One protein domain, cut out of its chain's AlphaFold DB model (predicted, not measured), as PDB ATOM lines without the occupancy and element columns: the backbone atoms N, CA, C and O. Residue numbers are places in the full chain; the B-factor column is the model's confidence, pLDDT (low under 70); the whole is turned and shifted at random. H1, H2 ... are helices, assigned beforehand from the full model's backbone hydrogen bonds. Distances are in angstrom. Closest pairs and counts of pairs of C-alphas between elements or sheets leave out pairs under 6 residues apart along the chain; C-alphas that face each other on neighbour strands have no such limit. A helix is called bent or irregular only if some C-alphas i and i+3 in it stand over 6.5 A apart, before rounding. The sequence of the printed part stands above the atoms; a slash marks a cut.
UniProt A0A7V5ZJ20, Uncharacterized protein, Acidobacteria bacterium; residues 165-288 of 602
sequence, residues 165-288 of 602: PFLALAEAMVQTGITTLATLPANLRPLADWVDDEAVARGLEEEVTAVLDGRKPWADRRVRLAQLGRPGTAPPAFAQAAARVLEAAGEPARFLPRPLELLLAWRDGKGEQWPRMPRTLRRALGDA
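Overview. This is residues 165 to 288 of the 602 residues of an uncharacterized protein of Acidobacteria bacterium (UniProt A0A7V5ZJ20). Helices packed at crossed angles make one body: the longest, H1, runs along one side, H4 crosses it at about a right angle, and H2 packs on H4 on the side away from H1. H6 runs off from H1 at about a right angle, H7 stands between H2 and H6, H3 lies beside part of H1, and short H5 sits on H1. The printed part has 124 residues with seven named helices, H1 to H7 in chain order, and no named strand; the class is all helix. It is compact, with a radius of gyration of the C-alphas of 13.3 A and spans of 42 by 29 by 26 A.

Along the chain. H1, residues 165 to 183, is 26.7 A long and begins at C-alpha 165 (-34.820, -32.511, -2.294). H2, residues 197 to 211, is 21.6 A long and only just irregular, with C-alphas 203 and 206 6.7 A apart. H3 is residues 218 to 228, 15.2 A; H4 residues 236 to 248, 18.2 A, beginning at C-alpha 236 (-32.210, -50.255, -14.567). H5 is residues 252 to 255, 5.9 A; H6 residues 259 to 268, 14.9 A; H7 residues 279 to 286, 10.7 A, ending at C-alpha 286 (-21.325, -33.338, 3.699).

Arrangement. H1 is the hub, touching five helices. Its residues 173 to 181 touch H4, about perpendicular at 87 degrees; the closest C-alphas, of Gly 177 and Ala 243, are 3.8 A apart. Its residues 167 to 174 touch H6 at 90 degrees, closest at the C-alphas of Ala 170 and Pro 259, 5.2 A. H3 touches H1 at a shallow tilt of 14 degrees, the same way, with the C-alphas of Ala 172 and Leu 228 closest at 5.8 A. H5 touches H1, closest at the C-alphas of Ile 178 and Pro 252, 6.4 A. H1 and H2 only just touch, with 3 pairs of C-alphas within 8 A, closest at Pro 165 and Val 211, 7.5 A. H2 touches H4 at a steep tilt of 64 degrees, closest at the C-alphas of Val 200 and Ala 241, 4.5 A. H2 and H3 form a helical hairpin, closest at the C-alphas of Val 211 and Arg 221, 5.3 A. H7 touches H2, closest at the C-alphas of Thr 209 and Thr 280, 6.4 A, and only just touches H6, with 3 pairs within 8 A, closest at the C-alphas of Arg 267 and Arg 282, 7.6 A. H4 and H7 are apart. Every O i to N i+4 pair is within hydrogen-bond range in H1, H3, H4 and H7, against 9 of 11 in H2 and 5 of 6 in H6; H5 is too short for such a pair.

Size, cuts and confidence. The two C-alphas farthest apart, of Asn 187 and Arg 215, are 42.6 A apart. The printed part has no cut. The link from H1 to H2, residues 184 to 196, is long. Mean pLDDT of the printed part is 85.6; residues 230 to 232 and 270 to 272 are under 70.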
ATOM      1  N   PRO A 165     -35.315 -31.778  -1.126       95.44
ATOM      2  CA  PRO A 165     -34.820 -32.511  -2.294       95.44
ATOM      3  C   PRO A 165     -33.962 -33.721  -1.932       95.44
ATOM      4  O   PRO A 165     -34.025 -34.751  -2.603       95.44
ATOM      5  N   PHE A 166     -33.158 -33.608  -0.873       96.44
ATOM      6  CA  PHE A 166     -32.295 -34.695  -0.435       96.44
ATOM      7  C   PHE A 166     -33.082 -35.810   0.256       96.44
ATOM      8  O   PHE A 166     -32.818 -36.988   0.019       96.44
ATOM      9  N   LEU A 167     -34.092 -35.449   1.051       95.50
ATOM     10  CA  LEU A 167     -35.016 -36.401   1.657       95.50
ATOM     11  C   LEU A 167     -35.825 -37.165   0.601       95.50
ATOM     12  O   LEU A 167     -35.907 -38.390   0.662       95.50
ATOM     13  N   ALA A 168     -36.366 -36.462  -0.395       93.25
ATOM     14  CA  ALA A 168     -37.120 -37.064  -1.490       93.25
ATOM     15  C   ALA A 168     -36.255 -37.992  -2.365       93.25
ATOM     16  O   ALA A 168     -36.731 -39.031  -2.817       93.25
ATOM     17  N   LEU A 169     -34.970 -37.668  -2.563       96.00
ATOM     18  CA  LEU A 169     -34.003 -38.582  -3.180       96.00
ATOM     19  C   LEU A 169     -33.796 -39.845  -2.338       96.00
ATOM     20  O   LEU A 169     -33.830 -40.948  -2.883       96.00
ATOM     21  N   ALA A 170     -33.587 -39.695  -1.029       95.81
ATOM     22  CA  ALA A 170     -33.408 -40.832  -0.134       95.81
ATOM     23  C   ALA A 170     -34.641 -41.751  -0.157       95.81
ATOM     24  O   ALA A 170     -34.505 -42.970  -0.245       95.81
ATOM     25  N   GLU A 171     -35.843 -41.170  -0.125       94.00
ATOM     26  CA  GLU A 171     -37.103 -41.903  -0.244       94.00
ATOM     27  C   GLU A 171     -37.191 -42.651  -1.573       94.00
ATOM     28  O   GLU A 171     -37.449 -43.853  -1.567       94.00
ATOM     29  N   ALA A 172     -36.930 -41.974  -2.697       92.69
ATOM     30  CA  ALA A 172     -36.948 -42.608  -4.009       92.69
ATOM     31  C   ALA A 172     -35.970 -43.790  -4.057       92.69
ATOM     32  O   ALA A 172     -36.357 -44.877  -4.467       92.69
ATOM     33  N   MET A 173     -34.741 -43.632  -3.553       94.88
ATOM     34  CA  MET A 173     -33.770 -44.728  -3.466       94.88
ATOM     35  C   MET A 173     -34.287 -45.904  -2.629       94.88
ATOM     36  O   MET A 173     -34.155 -47.054  -3.048       94.88
ATOM     37  N   VAL A 174     -34.894 -45.642  -1.467       94.38
ATOM     38  CA  VAL A 174     -35.452 -46.701  -0.617       94.38
ATOM     39  C   VAL A 174     -36.600 -47.425  -1.324       94.38
ATOM     40  O   VAL A 174     -36.615 -48.653  -1.389       94.38
ATOM     41  N   GLN A 175     -37.544 -46.678  -1.896       90.69
ATOM     42  CA  GLN A 175     -38.698 -47.240  -2.599       90.69
ATOM     43  C   GLN A 175     -38.265 -48.067  -3.811       90.69
ATOM     44  O   GLN A 175     -38.690 -49.218  -3.964       90.69
ATOM     45  N   THR A 176     -37.370 -47.531  -4.642       88.00
ATOM     46  CA  THR A 176     -36.835 -48.256  -5.794       88.00
ATOM     47  C   THR A 176     -36.072 -49.501  -5.356       88.00
ATOM     48  O   THR A 176     -36.270 -50.566  -5.932       88.00
ATOM     49  N   GLY A 177     -35.213 -49.420  -4.339       91.19
ATOM     50  CA  GLY A 177     -34.440 -50.584  -3.919       91.19
ATOM     51  C   GLY A 177     -35.310 -51.685  -3.305       91.19
ATOM     52  O   GLY A 177     -35.124 -52.845  -3.656       91.19
ATOM     53  N   ILE A 178     -36.315 -51.356  -2.482       90.56
ATOM     54  CA  ILE A 178     -37.239 -52.357  -1.912       90.56
ATOM     55  C   ILE A 178     -38.069 -53.010  -3.017       90.56
ATOM     56  O   ILE A 178     -38.189 -54.235  -3.060       90.56
ATOM     57  N   THR A 179     -38.616 -52.216  -3.939       85.69
ATOM     58  CA  THR A 179     -39.384 -52.758  -5.072       85.69
ATOM     59  C   THR A 179     -38.509 -53.611  -5.990       85.69
ATOM     60  O   THR A 179     -38.953 -54.662  -6.445       85.69
ATOM     61  N   THR A 180     -37.247 -53.232  -6.201       86.19
ATOM     62  CA  THR A 180     -36.283 -54.024  -6.978       86.19
ATOM     63  C   THR A 180     -35.934 -55.333  -6.271       86.19
ATOM     64  O   THR A 180     -35.984 -56.388  -6.901       86.19
ATOM     65  N   LEU A 181     -35.674 -55.315  -4.960       83.81
ATOM     66  CA  LEU A 181     -35.433 -56.530  -4.172       83.81
ATOM     67  C   LEU A 181     -36.645 -57.470  -4.180       83.81
ATOM     68  O   LEU A 181     -36.467 -58.679  -4.289       83.81
ATOM     69  N   ALA A 182     -37.869 -56.933  -4.158       83.00
ATOM     70  CA  ALA A 182     -39.090 -57.732  -4.297       83.00
ATOM     71  C   ALA A 182     -39.195 -58.414  -5.674       83.00
ATOM     72  O   ALA A 182     -39.786 -59.487  -5.805       83.00
ATOM     73  N   THR A 183     -38.608 -57.811  -6.713       78.75
ATOM     74  CA  THR A 183     -38.617 -58.342  -8.088       78.75
ATOM     75  C   THR A 183     -37.461 -59.275  -8.397       78.75
ATOM     76  O   THR A 183     -37.573 -60.102  -9.305       78.75
ATOM     77  N   LEU A 184     -36.388 -59.225  -7.616       76.00
ATOM     78  CA  LEU A 184     -35.204 -60.020  -7.874       76.00
ATOM     79  C   LEU A 184     -35.404 -61.480  -7.416       76.00
ATOM     80  O   LEU A 184     -35.812 -61.714  -6.277       76.00
ATOM     81  N   PRO A 185     -35.138 -62.479  -8.276       72.06
ATOM     82  CA  PRO A 185     -35.082 -63.880  -7.872       72.06
ATOM     83  C   PRO A 185     -34.073 -64.122  -6.742       72.06
ATOM     84  O   PRO A 185     -32.979 -63.556  -6.752       72.06
ATOM     85  N   ALA A 186     -34.403 -65.012  -5.801       71.94
ATOM     86  CA  ALA A 186     -33.549 -65.310  -4.648       71.94
ATOM     87  C   ALA A 186     -32.161 -65.846  -5.044       71.94
ATOM     88  O   ALA A 186     -31.176 -65.549  -4.382       71.94
ATOM     89  N   ASN A 187     -32.060 -66.578  -6.157       75.31
ATOM     90  CA  ASN A 187     -30.797 -67.107  -6.680       75.31
ATOM     91  C   ASN A 187     -29.899 -66.047  -7.344       75.31
ATOM     92  O   ASN A 187     -28.765 -66.357  -7.691       75.31
ATOM     93  N   LEU A 188     -30.406 -64.830  -7.563       78.62
ATOM     94  CA  LEU A 188     -29.611 -63.675  -7.991       78.62
ATOM     95  C   LEU A 188     -29.221 -62.796  -6.795       78.62
ATOM     96  O   LEU A 188     -28.833 -61.645  -6.973       78.62
ATOM     97  N   ARG A 189     -29.346 -63.310  -5.570       78.75
ATOM     98  CA  ARG A 189     -28.901 -62.640  -4.350       78.75
ATOM     99  C   ARG A 189     -27.754 -63.432  -3.707       78.75
ATOM    100  O   ARG A 189     -27.817 -64.662  -3.725       78.75
ATOM    101  N   PRO A 190     -26.762 -62.756  -3.100       85.19
ATOM    102  CA  PRO A 190     -26.642 -61.300  -2.992       85.19
ATOM    103  C   PRO A 190     -26.256 -60.632  -4.324       85.19
ATOM    104  O   PRO A 190     -25.536 -61.195  -5.143       85.19
ATOM    105  N   LEU A 191     -26.714 -59.396  -4.541       85.00
ATOM    106  CA  LEU A 191     -26.316 -58.564  -5.684       85.00
ATOM    107  C   LEU A 191     -24.807 -58.287  -5.682       85.00
ATOM    108  O   LEU A 191     -24.245 -57.991  -6.731       85.00
ATOM    109  N   ALA A 192     -24.153 -58.378  -4.520       85.12
ATOM    110  CA  ALA A 192     -22.706 -58.220  -4.378       85.12
ATOM    111  C   ALA A 192     -21.895 -59.167  -5.277       85.12
ATOM    112  O   ALA A 192     -20.798 -58.808  -5.691       85.12
ATOM    113  N   ASP A 193     -22.450 -60.331  -5.625       85.75
ATOM    114  CA  ASP A 193     -21.738 -61.350  -6.398       85.75
ATOM    115  C   ASP A 193     -21.643 -61.015  -7.898       85.75
ATOM    116  O   ASP A 193     -20.867 -61.636  -8.625       85.75
ATOM    117  N   TRP A 194     -22.437 -60.057  -8.392       84.88
ATOM    118  CA  TRP A 194     -22.537 -59.767  -9.831       84.88
ATOM    119  C   TRP A 194     -22.797 -58.296 -10.188       84.88
ATOM    120  O   TRP A 194     -22.765 -57.945 -11.369       84.88
ATOM    121  N   VAL A 195     -23.018 -57.419  -9.206       83.00
ATOM    122  CA  VAL A 195     -23.071 -55.963  -9.392       83.00
ATOM    123  C   VAL A 195     -21.806 -55.344  -8.806       83.00
ATOM    124  O   VAL A 195     -21.657 -55.250  -7.590       83.00
ATOM    125  N   ASP A 196     -20.921 -54.889  -9.691       84.94
ATOM    126  CA  ASP A 196     -19.681 -54.197  -9.332       84.94
ATOM    127  C   ASP A 196     -19.969 -52.879  -8.587       84.94
ATOM    128  O   ASP A 196     -20.830 -52.087  -8.988       84.94
ATOM    129  N   ASP A 197     -19.202 -52.610  -7.534       85.50
ATOM    130  CA  ASP A 197     -19.224 -51.371  -6.763       85.50
ATOM    131  C   ASP A 197     -19.063 -50.116  -7.636       85.50
ATOM    132  O   ASP A 197     -19.686 -49.082  -7.366       85.50
ATOM    133  N   GLU A 198     -18.249 -50.175  -8.695       84.50
ATOM    134  CA  GLU A 198     -18.097 -49.054  -9.629       84.50
ATOM    135  C   GLU A 198     -19.370 -48.837 -10.462       84.50
ATOM    136  O   GLU A 198     -19.779 -47.692 -10.704       84.50
ATOM    137  N   ALA A 199     -20.054 -49.921 -10.841       83.50
ATOM    138  CA  ALA A 199     -21.323 -49.857 -11.557       83.50
ATOM    139  C   ALA A 199     -22.442 -49.273 -10.681       83.50
ATOM    140  O   ALA A 199     -23.228 -48.466 -11.184       83.50
ATOM    141  N   VAL A 200     -22.467 -49.591  -9.380       85.38
ATOM    142  CA  VAL A 200     -23.384 -48.968  -8.406       85.38
ATOM    143  C   VAL A 200     -23.160 -47.460  -8.340       85.38
ATOM    144  O   VAL A 200     -24.109 -46.682  -8.458       85.38
ATOM    145  N   ALA A 201     -21.903 -47.033  -8.178       88.00
ATOM    146  CA  ALA A 201     -21.574 -45.617  -8.064       88.00
ATOM    147  C   ALA A 201     -22.018 -44.840  -9.313       88.00
ATOM    148  O   ALA A 201     -22.684 -43.810  -9.198       88.00
ATOM    149  N   ARG A 202     -21.705 -45.359 -10.506       87.31
ATOM    150  CA  ARG A 202     -22.090 -44.748 -11.785       87.31
ATOM    151  C   ARG A 202     -23.605 -44.752 -12.004       87.31
ATOM    152  O   ARG A 202     -24.142 -43.742 -12.442       87.31
ATOM    153  N   GLY A 203     -24.283 -45.854 -11.672       84.38
ATOM    154  CA  GLY A 203     -25.730 -46.008 -11.848       84.38
ATOM    155  C   GLY A 203     -26.566 -45.033 -11.017       84.38
ATOM    156  O   GLY A 203     -27.688 -44.712 -11.400       84.38
ATOM    157  N   LEU A 204     -26.013 -44.521  -9.913       90.62
ATOM    158  CA  LEU A 204     -26.640 -43.472  -9.106       90.62
ATOM    159  C   LEU A 204     -26.182 -42.065  -9.497       90.62
ATOM    160  O   LEU A 204     -26.968 -41.131  -9.381       90.62
ATOM    161  N   GLU A 205     -24.928 -41.882  -9.923       91.50
ATOM    162  CA  GLU A 205     -24.322 -40.554 -10.109       91.50
ATOM    163  C   GLU A 205     -25.128 -39.664 -11.069       91.50
ATOM    164  O   GLU A 205     -25.338 -38.492 -10.758       91.50
ATOM    165  N   GLU A 206     -25.616 -40.201 -12.192       87.75
ATOM    166  CA  GLU A 206     -26.388 -39.438 -13.187       87.75
ATOM    167  C   GLU A 206     -27.711 -38.911 -12.615       87.75
ATOM    168  O   GLU A 206     -27.974 -37.707 -12.665       87.75
ATOM    169  N   GLU A 207     -28.516 -39.786 -12.008       88.56
ATOM    170  CA  GLU A 207     -29.810 -39.409 -11.428       88.56
ATOM    171  C   GLU A 207     -29.634 -38.502 -10.207       88.56
ATOM    172  O   GLU A 207     -30.302 -37.474 -10.108       88.56
ATOM    173  N   VAL A 208     -28.688 -38.818  -9.314       93.88
ATOM    174  CA  VAL A 208     -28.374 -37.992  -8.137       93.88
ATOM    175  C   VAL A 208     -27.937 -36.593  -8.572       93.88
ATOM    176  O   VAL A 208     -28.388 -35.602  -7.999       93.88
ATOM    177  N   THR A 209     -27.098 -36.487  -9.605       93.06
ATOM    178  CA  THR A 209     -26.685 -35.190 -10.154       93.06
ATOM    179  C   THR A 209     -27.876 -34.435 -10.733       93.06
ATOM    180  O   THR A 209     -28.025 -33.246 -10.468       93.06
ATOM    181  N   ALA A 210     -28.746 -35.108 -11.487       89.38
ATOM    182  CA  ALA A 210     -29.890 -34.476 -12.132       89.38
ATOM    183  C   ALA A 210     -30.929 -33.942 -11.131       89.38
ATOM    184  O   ALA A 210     -31.443 -32.837 -11.320       89.38
ATOM    185  N   VAL A 211     -31.238 -34.697 -10.073       90.81
ATOM    186  CA  VAL A 211     -32.266 -34.331  -9.077       90.81
ATOM    187  C   VAL A 211     -31.743 -33.394  -7.983       90.81
ATOM    188  O   VAL A 211     -32.518 -32.637  -7.397       90.81
ATOM    189  N   LEU A 212     -30.428 -33.378  -7.738       94.00
ATOM    190  CA  LEU A 212     -29.783 -32.419  -6.834       94.00
ATOM    191  C   LEU A 212     -29.225 -31.180  -7.556       94.00
ATOM    192  O   LEU A 212     -28.593 -30.337  -6.917       94.00
ATOM    193  N   ASP A 213     -29.469 -31.020  -8.860       92.62
ATOM    194  CA  ASP A 213     -29.109 -29.794  -9.573       92.62
ATOM    195  C   ASP A 213     -30.062 -28.650  -9.202       92.62
ATOM    196  O   ASP A 213     -31.117 -28.462  -9.807       92.62
ATOM    197  N   GLY A 214     -29.659 -27.848  -8.215       88.38
ATOM    198  CA  GLY A 214     -30.402 -26.670  -7.758       88.38
ATOM    199  C   GLY A 214     -30.539 -25.546  -8.794       88.38
ATOM    200  O   GLY A 214     -31.063 -24.492  -8.459       88.38
ATOM    201  N   ARG A 215     -30.053 -25.713 -10.033       89.50
ATOM    202  CA  ARG A 215     -30.335 -24.789 -11.149       89.50
ATOM    203  C   ARG A 215     -31.671 -25.080 -11.831       89.50
ATOM    204  O   ARG A 215     -32.184 -24.205 -12.519       89.50
ATOM    205  N   LYS A 216     -32.203 -26.298 -11.684       88.75
ATOM    206  CA  LYS A 216     -33.489 -26.697 -12.265       88.75
ATOM    207  C   LYS A 216     -34.634 -26.429 -11.281       88.75
ATOM    208  O   LYS A 216     -34.431 -26.632 -10.079       88.75
ATOM    209  N   PRO A 217     -35.834 -26.063 -11.768       84.50
ATOM    210  CA  PRO A 217     -37.002 -25.869 -10.912       84.50
ATOM    211  C   PRO A 217     -37.290 -27.096 -10.041       84.50
ATOM    212  O   PRO A 217     -37.171 -28.237 -10.498       84.50
ATOM    213  N   TRP A 218     -37.680 -26.885  -8.782       85.69
ATOM    214  CA  TRP A 218     -38.017 -27.987  -7.876       85.69
ATOM    215  C   TRP A 218     -39.181 -28.835  -8.394       85.69
ATOM    216  O   TRP A 218     -39.140 -30.058  -8.263       85.69
ATOM    217  N   ALA A 219     -40.181 -28.222  -9.033       76.56
ATOM    218  CA  ALA A 219     -41.352 -28.924  -9.558       76.56
ATOM    219  C   ALA A 219     -40.973 -30.075 -10.512       76.56
ATOM    220  O   ALA A 219     -41.430 -31.204 -10.323       76.56
ATOM    221  N   ASP A 220     -40.070 -29.822 -11.461       78.88
ATOM    222  CA  ASP A 220     -39.617 -30.818 -12.440       78.88
ATOM    223  C   ASP A 220     -38.833 -31.951 -11.765       78.88
ATOM    224  O   ASP A 220     -39.034 -33.139 -12.037       78.88
ATOM    225  N   ARG A 221     -37.949 -31.583 -10.829       86.44
ATOM    226  CA  ARG A 221     -37.126 -32.534 -10.070       86.44
ATOM    227  C   ARG A 221     -37.988 -33.423  -9.175       86.44
ATOM    228  O   ARG A 221     -37.744 -34.626  -9.102       86.44
ATOM    229  N   ARG A 222     -39.033 -32.865  -8.558       82.12
ATOM    230  CA  ARG A 222     -40.013 -33.598  -7.747       82.12
ATOM    231  C   ARG A 222     -40.777 -34.631  -8.575       82.12
ATOM    232  O   ARG A 222     -40.927 -35.764  -8.128       82.12
ATOM    233  N   VAL A 223     -41.214 -34.278  -9.788       73.75
ATOM    234  CA  VAL A 223     -41.869 -35.230 -10.703       73.75
ATOM    235  C   VAL A 223     -40.918 -36.370 -11.072       73.75
ATOM    236  O   VAL A 223     -41.317 -37.533 -11.013       73.75
ATOM    237  N   ARG A 224     -39.651 -36.064 -11.384       80.06
ATOM    238  CA  ARG A 224     -38.634 -37.090 -11.666       80.06
ATOM    239  C   ARG A 224     -38.415 -38.023 -10.473       80.06
ATOM    240  O   ARG A 224     -38.412 -39.234 -10.657       80.06
ATOM    241  N   LEU A 225     -38.285 -37.492  -9.258       83.50
ATOM    242  CA  LEU A 225     -38.126 -38.293  -8.037       83.50
ATOM    243  C   LEU A 225     -39.336 -39.202  -7.776       83.50
ATOM    244  O   LEU A 225     -39.164 -40.388  -7.498       83.50
ATOM    245  N   ALA A 226     -40.553 -38.683  -7.959       74.88
ATOM    246  CA  ALA A 226     -41.774 -39.479  -7.852       74.88
ATOM    247  C   ALA A 226     -41.849 -40.585  -8.920       74.88
ATOM    248  O   ALA A 226     -42.399 -41.651  -8.659       74.88
ATOM    249  N   GLN A 227     -41.300 -40.358 -10.118       71.19
ATOM    250  CA  GLN A 227     -41.157 -41.404 -11.133       71.19
ATOM    251  C   GLN A 227     -40.110 -42.444 -10.735       71.19
ATOM    252  O   GLN A 227     -40.350 -43.622 -10.946       71.19
ATOM    253  N   LEU A 228     -38.976 -42.063 -10.147       77.81
ATOM    254  CA  LEU A 228     -37.958 -43.031  -9.719       77.81
ATOM    255  C   LEU A 228     -38.487 -43.977  -8.628       77.81
ATOM    256  O   LEU A 228     -38.261 -45.181  -8.707       77.81
ATOM    257  N   GLY A 229     -39.239 -43.458  -7.653       71.12
ATOM    258  CA  GLY A 229     -39.803 -44.257  -6.556       71.12
ATOM    259  C   GLY A 229     -40.942 -45.209  -6.958       71.12
ATOM    260  O   GLY A 229     -41.315 -46.087  -6.180       71.12
ATOM    261  N   ARG A 230     -41.503 -45.075  -8.168       69.94
ATOM    262  CA  ARG A 230     -42.586 -45.947  -8.648       69.94
ATOM    263  C   ARG A 230     -42.050 -47.309  -9.135       69.94
ATOM    264  O   ARG A 230     -40.957 -47.385  -9.700       69.94
ATOM    265  N   PRO A 231     -42.814 -48.405  -8.958       65.50
ATOM    266  CA  PRO A 231     -42.425 -49.709  -9.485       65.50
ATOM    267  C   PRO A 231     -42.249 -49.687 -11.012       65.50
ATOM    268  O   PRO A 231     -43.144 -49.259 -11.738       65.50
ATOM    269  N   GLY A 232     -41.107 -50.182 -11.499       65.75
ATOM    270  CA  GLY A 232     -40.853 -50.408 -12.930       65.75
ATOM    271  C   GLY A 232     -40.514 -49.169 -13.769       65.75
ATOM    272  O   GLY A 232     -40.294 -49.299 -14.968       65.75
ATOM    273  N   THR A 233     -40.447 -47.981 -13.170       72.38
ATOM    274  CA  THR A 233     -40.203 -46.711 -13.883       72.38
ATOM    275  C   THR A 233     -38.785 -46.170 -13.708       72.38
ATOM    276  O   THR A 233     -38.354 -45.320 -14.487       72.38
ATOM    277  N   ALA A 234     -38.046 -46.645 -12.702       72.31
ATOM    278  CA  ALA A 234     -36.648 -46.283 -12.517       72.31
ATOM    279  C   ALA A 234     -35.756 -46.866 -13.633       72.31
ATOM    280  O   ALA A 234     -35.960 -48.011 -14.046       72.31
ATOM    281  N   PRO A 235     -34.717 -46.135 -14.082       78.69
ATOM    282  CA  PRO A 235     -33.695 -46.696 -14.955       78.69
ATOM    283  C   PRO A 235     -33.050 -47.945 -14.326       78.69
ATOM    284  O   PRO A 235     -32.756 -47.927 -13.125       78.69
ATOM    285  N   PRO A 236     -32.751 -49.004 -15.107       81.38
ATOM    286  CA  PRO A 236     -32.210 -50.255 -14.567       81.38
ATOM    287  C   PRO A 236     -30.945 -50.078 -13.719       81.38
ATOM    288  O   PRO A 236     -30.817 -50.703 -12.669       81.38
ATOM    289  N   ALA A 237     -30.040 -49.186 -14.134       80.19
ATOM    290  CA  ALA A 237     -28.800 -48.913 -13.412       80.19
ATOM    291  C   ALA A 237     -29.051 -48.293 -12.024       80.19
ATOM    292  O   ALA A 237     -28.423 -48.697 -11.048       80.19
ATOM    293  N   PHE A 238     -30.009 -47.365 -11.920       85.81
ATOM    294  CA  PHE A 238     -30.405 -46.767 -10.645       85.81
ATOM    295  C   PHE A 238     -31.088 -47.801  -9.743       85.81
ATOM    296  O   PHE A 238     -30.774 -47.892  -8.559       85.81
ATOM    297  N   ALA A 239     -31.981 -48.619 -10.307       85.38
ATOM    298  CA  ALA A 239     -32.716 -49.646  -9.573       85.38
ATOM    299  C   ALA A 239     -31.796 -50.720  -8.972       85.38
ATOM    300  O   ALA A 239     -31.878 -51.011  -7.778       85.38
ATOM    301  N   GLN A 240     -30.869 -51.258  -9.773       85.62
ATOM    302  CA  GLN A 240     -29.868 -52.227  -9.315       85.62
ATOM    303  C   GLN A 240     -28.962 -51.636  -8.234       85.62
ATOM    304  O   GLN A 240     -28.703 -52.279  -7.219       85.62
ATOM    305  N   ALA A 241     -28.519 -50.392  -8.421       90.19
ATOM    306  CA  ALA A 241     -27.676 -49.712  -7.452       90.19
ATOM    307  C   ALA A 241     -28.408 -49.464  -6.121       90.19
ATOM    308  O   ALA A 241     -27.872 -49.774  -5.057       90.19
ATOM    309  N   ALA A 242     -29.651 -48.979  -6.165       92.75
ATOM    310  CA  ALA A 242     -30.487 -48.778  -4.983       92.75
ATOM    311  C   ALA A 242     -30.752 -50.095  -4.233       92.75
ATOM    312  O   ALA A 242     -30.646 -50.141  -3.007       92.75
ATOM    313  N   ALA A 243     -31.030 -51.181  -4.961       91.12
ATOM    314  CA  ALA A 243     -31.212 -52.516  -4.393       91.12
ATOM    315  C   ALA A 243     -29.942 -53.036  -3.710       91.12
ATOM    316  O   ALA A 243     -30.015 -53.539  -2.593       91.12
ATOM    317  N   ARG A 244     -28.775 -52.873  -4.346       90.25
ATOM    318  CA  ARG A 244     -27.480 -53.302  -3.801       90.25
ATOM    319  C   ARG A 244     -27.128 -52.560  -2.510       90.25
ATOM    320  O   ARG A 244     -26.610 -53.175  -1.581       90.25
ATOM    321  N   VAL A 245     -27.432 -51.262  -2.445       92.50
ATOM    322  CA  VAL A 245     -27.251 -50.433  -1.240       92.50
ATOM    323  C   VAL A 245     -28.200 -50.875  -0.123       92.50
ATOM    324  O   VAL A 245     -27.767 -51.030   1.014       92.50
ATOM    325  N   LEU A 246     -29.476 -51.126  -0.428       91.12
ATOM    326  CA  LEU A 246     -30.445 -51.605   0.565       91.12
ATOM    327  C   LEU A 246     -30.153 -53.022   1.060       91.12
ATOM    328  O   LEU A 246     -30.340 -53.303   2.239       91.12
ATOM    329  N   GLU A 247     -29.669 -53.907   0.191       88.62
ATOM    330  CA  GLU A 247     -29.243 -55.248   0.585       88.62
ATOM    331  C   GLU A 247     -28.021 -55.207   1.508       88.62
ATOM    332  O   GLU A 247     -28.005 -55.915   2.513       88.62
ATOM    333  N   ALA A 248     -27.043 -54.336   1.227       89.31
ATOM    334  CA  ALA A 248     -25.898 -54.111   2.114       89.31
ATOM    335  C   ALA A 248     -26.318 -53.628   3.514       89.31
ATOM    336  O   ALA A 248     -25.623 -53.887   4.494       89.31
ATOM    337  N   ALA A 249     -27.463 -52.944   3.612       88.00
ATOM    338  CA  ALA A 249     -28.004 -52.429   4.863       88.00
ATOM    339  C   ALA A 249     -28.685 -53.498   5.745       88.00
ATOM    340  O   ALA A 249     -28.954 -53.232   6.916       88.00
ATOM    341  N   GLY A 250     -28.988 -54.684   5.204       81.06
ATOM    342  CA  GLY A 250     -29.527 -55.841   5.935       81.06
ATOM    343  C   GLY A 250     -31.033 -55.815   6.243       81.06
ATOM    344  O   GLY A 250     -31.690 -56.841   6.097       81.06
ATOM    345  N   GLU A 251     -31.610 -54.665   6.609       82.50
ATOM    346  CA  GLU A 251     -33.038 -54.531   6.968       82.50
ATOM    347  C   GLU A 251     -33.754 -53.455   6.123       82.50
ATOM    348  O   GLU A 251     -33.944 -52.325   6.584       82.50
ATOM    349  N   PRO A 252     -34.196 -53.761   4.889       81.94
ATOM    350  CA  PRO A 252     -34.703 -52.740   3.969       81.94
ATOM    351  C   PRO A 252     -35.926 -51.970   4.500       81.94
ATOM    352  O   PRO A 252     -36.007 -50.749   4.360       81.94
ATOM    353  N   ALA A 253     -36.853 -52.655   5.177       80.19
ATOM    354  CA  ALA A 253     -38.078 -52.042   5.697       80.19
ATOM    355  C   ALA A 253     -37.838 -50.994   6.793       80.19
ATOM    356  O   ALA A 253     -38.649 -50.078   6.949       80.19
ATOM    357  N   ARG A 254     -36.717 -51.071   7.526       86.44
ATOM    358  CA  ARG A 254     -36.363 -50.086   8.562       86.44
ATOM    359  C   ARG A 254     -36.217 -48.676   7.984       86.44
ATOM    360  O   ARG A 254     -36.468 -47.693   8.687       86.44
ATOM    361  N   PHE A 255     -35.825 -48.584   6.717       89.81
ATOM    362  CA  PHE A 255     -35.542 -47.324   6.040       89.81
ATOM    363  C   PHE A 255     -36.770 -46.703   5.368       89.81
ATOM    364  O   PHE A 255     -36.711 -45.533   5.014       89.81
ATOM    365  N   LEU A 256     -37.898 -47.418   5.252       83.06
ATOM    366  CA  LEU A 256     -39.150 -46.869   4.706       83.06
ATOM    367  C   LEU A 256     -39.622 -45.600   5.437       83.06
ATOM    368  O   LEU A 256     -39.787 -44.574   4.783       83.06
ATOM    369  N   PRO A 257     -39.792 -45.608   6.775       83.38
ATOM    370  CA  PRO A 257     -40.177 -44.399   7.501       83.38
ATOM    371  C   PRO A 257     -39.011 -43.420   7.701       83.38
ATOM    372  O   PRO A 257     -39.232 -42.289   8.119       83.38
ATOM    373  N   ARG A 258     -37.761 -43.853   7.475       90.00
ATOM    374  CA  ARG A 258     -36.535 -43.105   7.804       90.00
ATOM    375  C   ARG A 258     -35.482 -43.231   6.693       90.00
ATOM    376  O   ARG A 258     -34.406 -43.786   6.926       90.00
ATOM    377  N   PRO A 259     -35.754 -42.724   5.482       92.81
ATOM    378  CA  PRO A 259     -34.908 -42.980   4.322       92.81
ATOM    379  C   PRO A 259     -33.527 -42.324   4.417       92.81
ATOM    380  O   PRO A 259     -32.554 -42.870   3.900       92.81
ATOM    381  N   LEU A 260     -33.398 -41.204   5.139       94.06
ATOM    382  CA  LEU A 260     -32.098 -40.573   5.392       94.06
ATOM    383  C   LEU A 260     -31.131 -41.508   6.143       94.06
ATOM    384  O   LEU A 260     -29.927 -41.473   5.889       94.06
ATOM    385  N   GLU A 261     -31.643 -42.376   7.021       93.75
ATOM    386  CA  GLU A 261     -30.820 -43.320   7.785       93.75
ATOM    387  C   GLU A 261     -30.102 -44.326   6.881       93.75
ATOM    388  O   GLU A 261     -29.011 -44.763   7.231       93.75
ATOM    389  N   LEU A 262     -30.644 -44.644   5.698       93.81
ATOM    390  CA  LEU A 262     -29.951 -45.489   4.722       93.81
ATOM    391  C   LEU A 262     -28.667 -44.807   4.239       93.81
ATOM    392  O   LEU A 262     -27.607 -45.426   4.168       93.81
ATOM    393  N   LEU A 263     -28.755 -43.514   3.918       93.94
ATOM    394  CA  LEU A 263     -27.626 -42.746   3.396       93.94
ATOM    395  C   LEU A 263     -26.560 -42.503   4.472       93.94
ATOM    396  O   LEU A 263     -25.365 -42.535   4.173       93.94
ATOM    397  N   LEU A 264     -26.982 -42.293   5.722       92.56
ATOM    398  CA  LEU A 264     -26.081 -42.183   6.872       92.56
ATOM    399  C   LEU A 264     -25.402 -43.523   7.179       92.56
ATOM    400  O   LEU A 264     -24.179 -43.561   7.308       92.56
ATOM    401  N   ALA A 265     -26.161 -44.622   7.198       91.19
ATOM    402  CA  ALA A 265     -25.615 -45.964   7.370       91.19
ATOM    403  C   ALA A 265     -24.595 -46.299   6.275       91.19
ATOM    404  O   ALA A 265     -23.532 -46.826   6.578       91.19
ATOM    405  N   TRP A 266     -24.861 -45.917   5.023       91.94
ATOM    406  CA  TRP A 266     -23.917 -46.117   3.925       91.94
ATOM    407  C   TRP A 266     -22.641 -45.269   4.070       91.94
ATOM    408  O   TRP A 266     -21.546 -45.708   3.723       91.94
ATOM    409  N   ARG A 267     -22.743 -44.045   4.602       90.12
ATOM    410  CA  ARG A 267     -21.570 -43.199   4.883       90.12
ATOM    411  C   ARG A 267     -20.687 -43.806   5.977       90.12
ATOM    412  O   ARG A 267     -19.459 -43.752   5.872       90.12
ATOM    413  N   ASP A 268     -21.319 -44.318   7.030       87.12
ATOM    414  CA  ASP A 268     -20.650 -44.787   8.245       87.12
ATOM    415  C   ASP A 268     -20.173 -46.245   8.114       87.12
ATOM    416  O   ASP A 268     -19.148 -46.625   8.686       87.12
ATOM    417  N   GLY A 269     -20.864 -47.040   7.296       77.81
ATOM    418  CA  GLY A 269     -20.511 -48.401   6.915       77.81
ATOM    419  C   GLY A 269     -19.285 -48.435   6.007       77.81
ATOM    420  O   GLY A 269     -19.386 -48.343   4.787       77.81
ATOM    421  N   LYS A 270     -18.098 -48.580   6.601       55.84
ATOM    422  CA  LYS A 270     -16.845 -48.832   5.874       55.84
ATOM    423  C   LYS A 270     -16.555 -50.337   5.870       55.84
ATOM    424  O   LYS A 270     -16.421 -50.914   6.943       55.84
ATOM    425  N   GLY A 271     -16.424 -50.967   4.700       56.88
ATOM    426  CA  GLY A 271     -16.045 -52.385   4.578       56.88
ATOM    427  C   GLY A 271     -16.538 -53.052   3.288       56.88
ATOM    428  O   GLY A 271     -17.181 -52.400   2.475       56.88
ATOM    429  N   GLU A 272     -16.259 -54.352   3.131       57.41
ATOM    430  CA  GLU A 272     -16.521 -55.165   1.920       57.41
ATOM    431  C   GLU A 272     -18.012 -55.298   1.540       57.41
ATOM    432  O   GLU A 272     -18.338 -55.627   0.404       57.41
ATOM    433  N   GLN A 273     -18.941 -55.030   2.464       77.06
ATOM    434  CA  GLN A 273     -20.379 -55.178   2.201       77.06
ATOM    435  C   GLN A 273     -21.020 -53.967   1.513       77.06
ATOM    436  O   GLN A 273     -21.999 -54.149   0.784       77.06
ATOM    437  N   TRP A 274     -20.491 -52.754   1.706       87.38
ATOM    438  CA  TRP A 274     -21.082 -51.526   1.170       87.38
ATOM    439  C   TRP A 274     -20.414 -51.116  -0.144       87.38
ATOM    440  O   TRP A 274     -19.196 -50.938  -0.164       87.38
ATOM    441  N   PRO A 275     -21.186 -50.866  -1.216       89.50
ATOM    442  CA  PRO A 275     -20.608 -50.385  -2.461       89.50
ATOM    443  C   PRO A 275     -20.015 -48.984  -2.291       89.50
ATOM    444  O   PRO A 275     -20.323 -48.250  -1.348       89.50
ATOM    445  N   ARG A 276     -19.183 -48.543  -3.235       87.88
ATOM    446  CA  ARG A 276     -18.608 -47.197  -3.167       87.88
ATOM    447  C   ARG A 276     -19.684 -46.123  -3.346       87.88
ATOM    448  O   ARG A 276     -20.356 -46.054  -4.368       87.88
ATOM    449  N   MET A 277     -19.770 -45.198  -2.391       90.38
ATOM    450  CA  MET A 277     -20.708 -44.076  -2.483       90.38
ATOM    451  C   MET A 277     -20.359 -43.109  -3.637       90.38
ATOM    452  O   MET A 277     -19.201 -42.656  -3.689       90.38
ATOM    453  N   PRO A 278     -21.334 -42.731  -4.494       90.50
ATOM    454  CA  PRO A 278     -21.188 -41.725  -5.549       90.50
ATOM    455  C   PRO A 278     -20.586 -40.416  -5.034       90.50
ATOM    456  O   PRO A 278     -20.811 -40.012  -3.887       90.50
ATOM    457  N   ARG A 279     -19.815 -39.719  -5.875       90.38
ATOM    458  CA  ARG A 279     -19.125 -38.480  -5.477       90.38
ATOM    459  C   ARG A 279     -20.126 -37.384  -5.146       90.38
ATOM    460  O   ARG A 279     -19.957 -36.718  -4.123       90.38
ATOM    461  N   THR A 280     -21.152 -37.207  -5.975       92.56
ATOM    462  CA  THR A 280     -22.192 -36.197  -5.740       92.56
ATOM    463  C   THR A 280     -22.997 -36.509  -4.485       92.56
ATOM    464  O   THR A 280     -23.199 -35.612  -3.673       92.56
ATOM    465  N   LEU A 281     -23.342 -37.779  -4.243       93.44
ATOM    466  CA  LEU A 281     -24.045 -38.191  -3.024       93.44
ATOM    467  C   LEU A 281     -23.204 -37.952  -1.762       93.44
ATOM    468  O   LEU A 281     -23.690 -37.393  -0.782       93.44
ATOM    469  N   ARG A 282     -21.911 -38.296  -1.801       92.38
ATOM    470  CA  ARG A 282     -20.985 -38.054  -0.687       92.38
ATOM    471  C   ARG A 282     -20.823 -36.564  -0.383       92.38
ATOM    472  O   ARG A 282     -20.770 -36.183   0.781       92.38
ATOM    473  N   ARG A 283     -20.745 -35.720  -1.420       92.31
ATOM    474  CA  ARG A 283     -20.713 -34.255  -1.267       92.31
ATOM    475  C   ARG A 283     -22.019 -33.729  -0.683       92.31
ATOM    476  O   ARG A 283     -21.967 -32.921   0.234       92.31
ATOM    477  N   ALA A 284     -23.157 -34.212  -1.181       94.19
ATOM    478  CA  ALA A 284     -24.473 -33.851  -0.673       94.19
ATOM    479  C   ALA A 284     -24.621 -34.209   0.812       94.19
ATOM    480  O   ALA A 284     -25.075 -33.376   1.580       94.19
ATOM    481  N   LEU A 285     -24.140 -35.377   1.251       92.62
ATOM    482  CA  LEU A 285     -24.135 -35.756   2.671       92.62
ATOM    483  C   LEU A 285     -23.239 -34.878   3.551       92.62
ATOM    484  O   LEU A 285     -23.514 -34.739   4.741       92.62
ATOM    485  N   GLY A 286     -22.176 -34.295   2.990       91.31
ATOM    486  CA  GLY A 286     -21.325 -33.338   3.699       91.31
ATOM    487  C   GLY A 286     -22.035 -32.020   4.033       91.31
ATOM    488  O   GLY A 286     -21.625 -31.345   4.971       91.31
ATOM    489  N   ASP A 287     -23.099 -31.679   3.300       92.81
ATOM    490  CA  ASP A 287     -23.944 -30.497   3.517       92.81
ATOM    491  C   ASP A 287     -25.419 -30.835   3.225       92.81
ATOM    492  O   ASP A 287     -26.076 -30.257   2.352       92.81
ATOM    493  N   ALA A 288     -25.937 -31.846   3.934       93.31
ATOM    494  CA  ALA A 288     -27.245 -32.443   3.650       93.31
ATOM    495  C   ALA A 288     -28.397 -31.435   3.762       93.31
ATOM    496  O   ALA A 288     -29.367 -31.517   3.010       93.31
TER     497      ALA A 288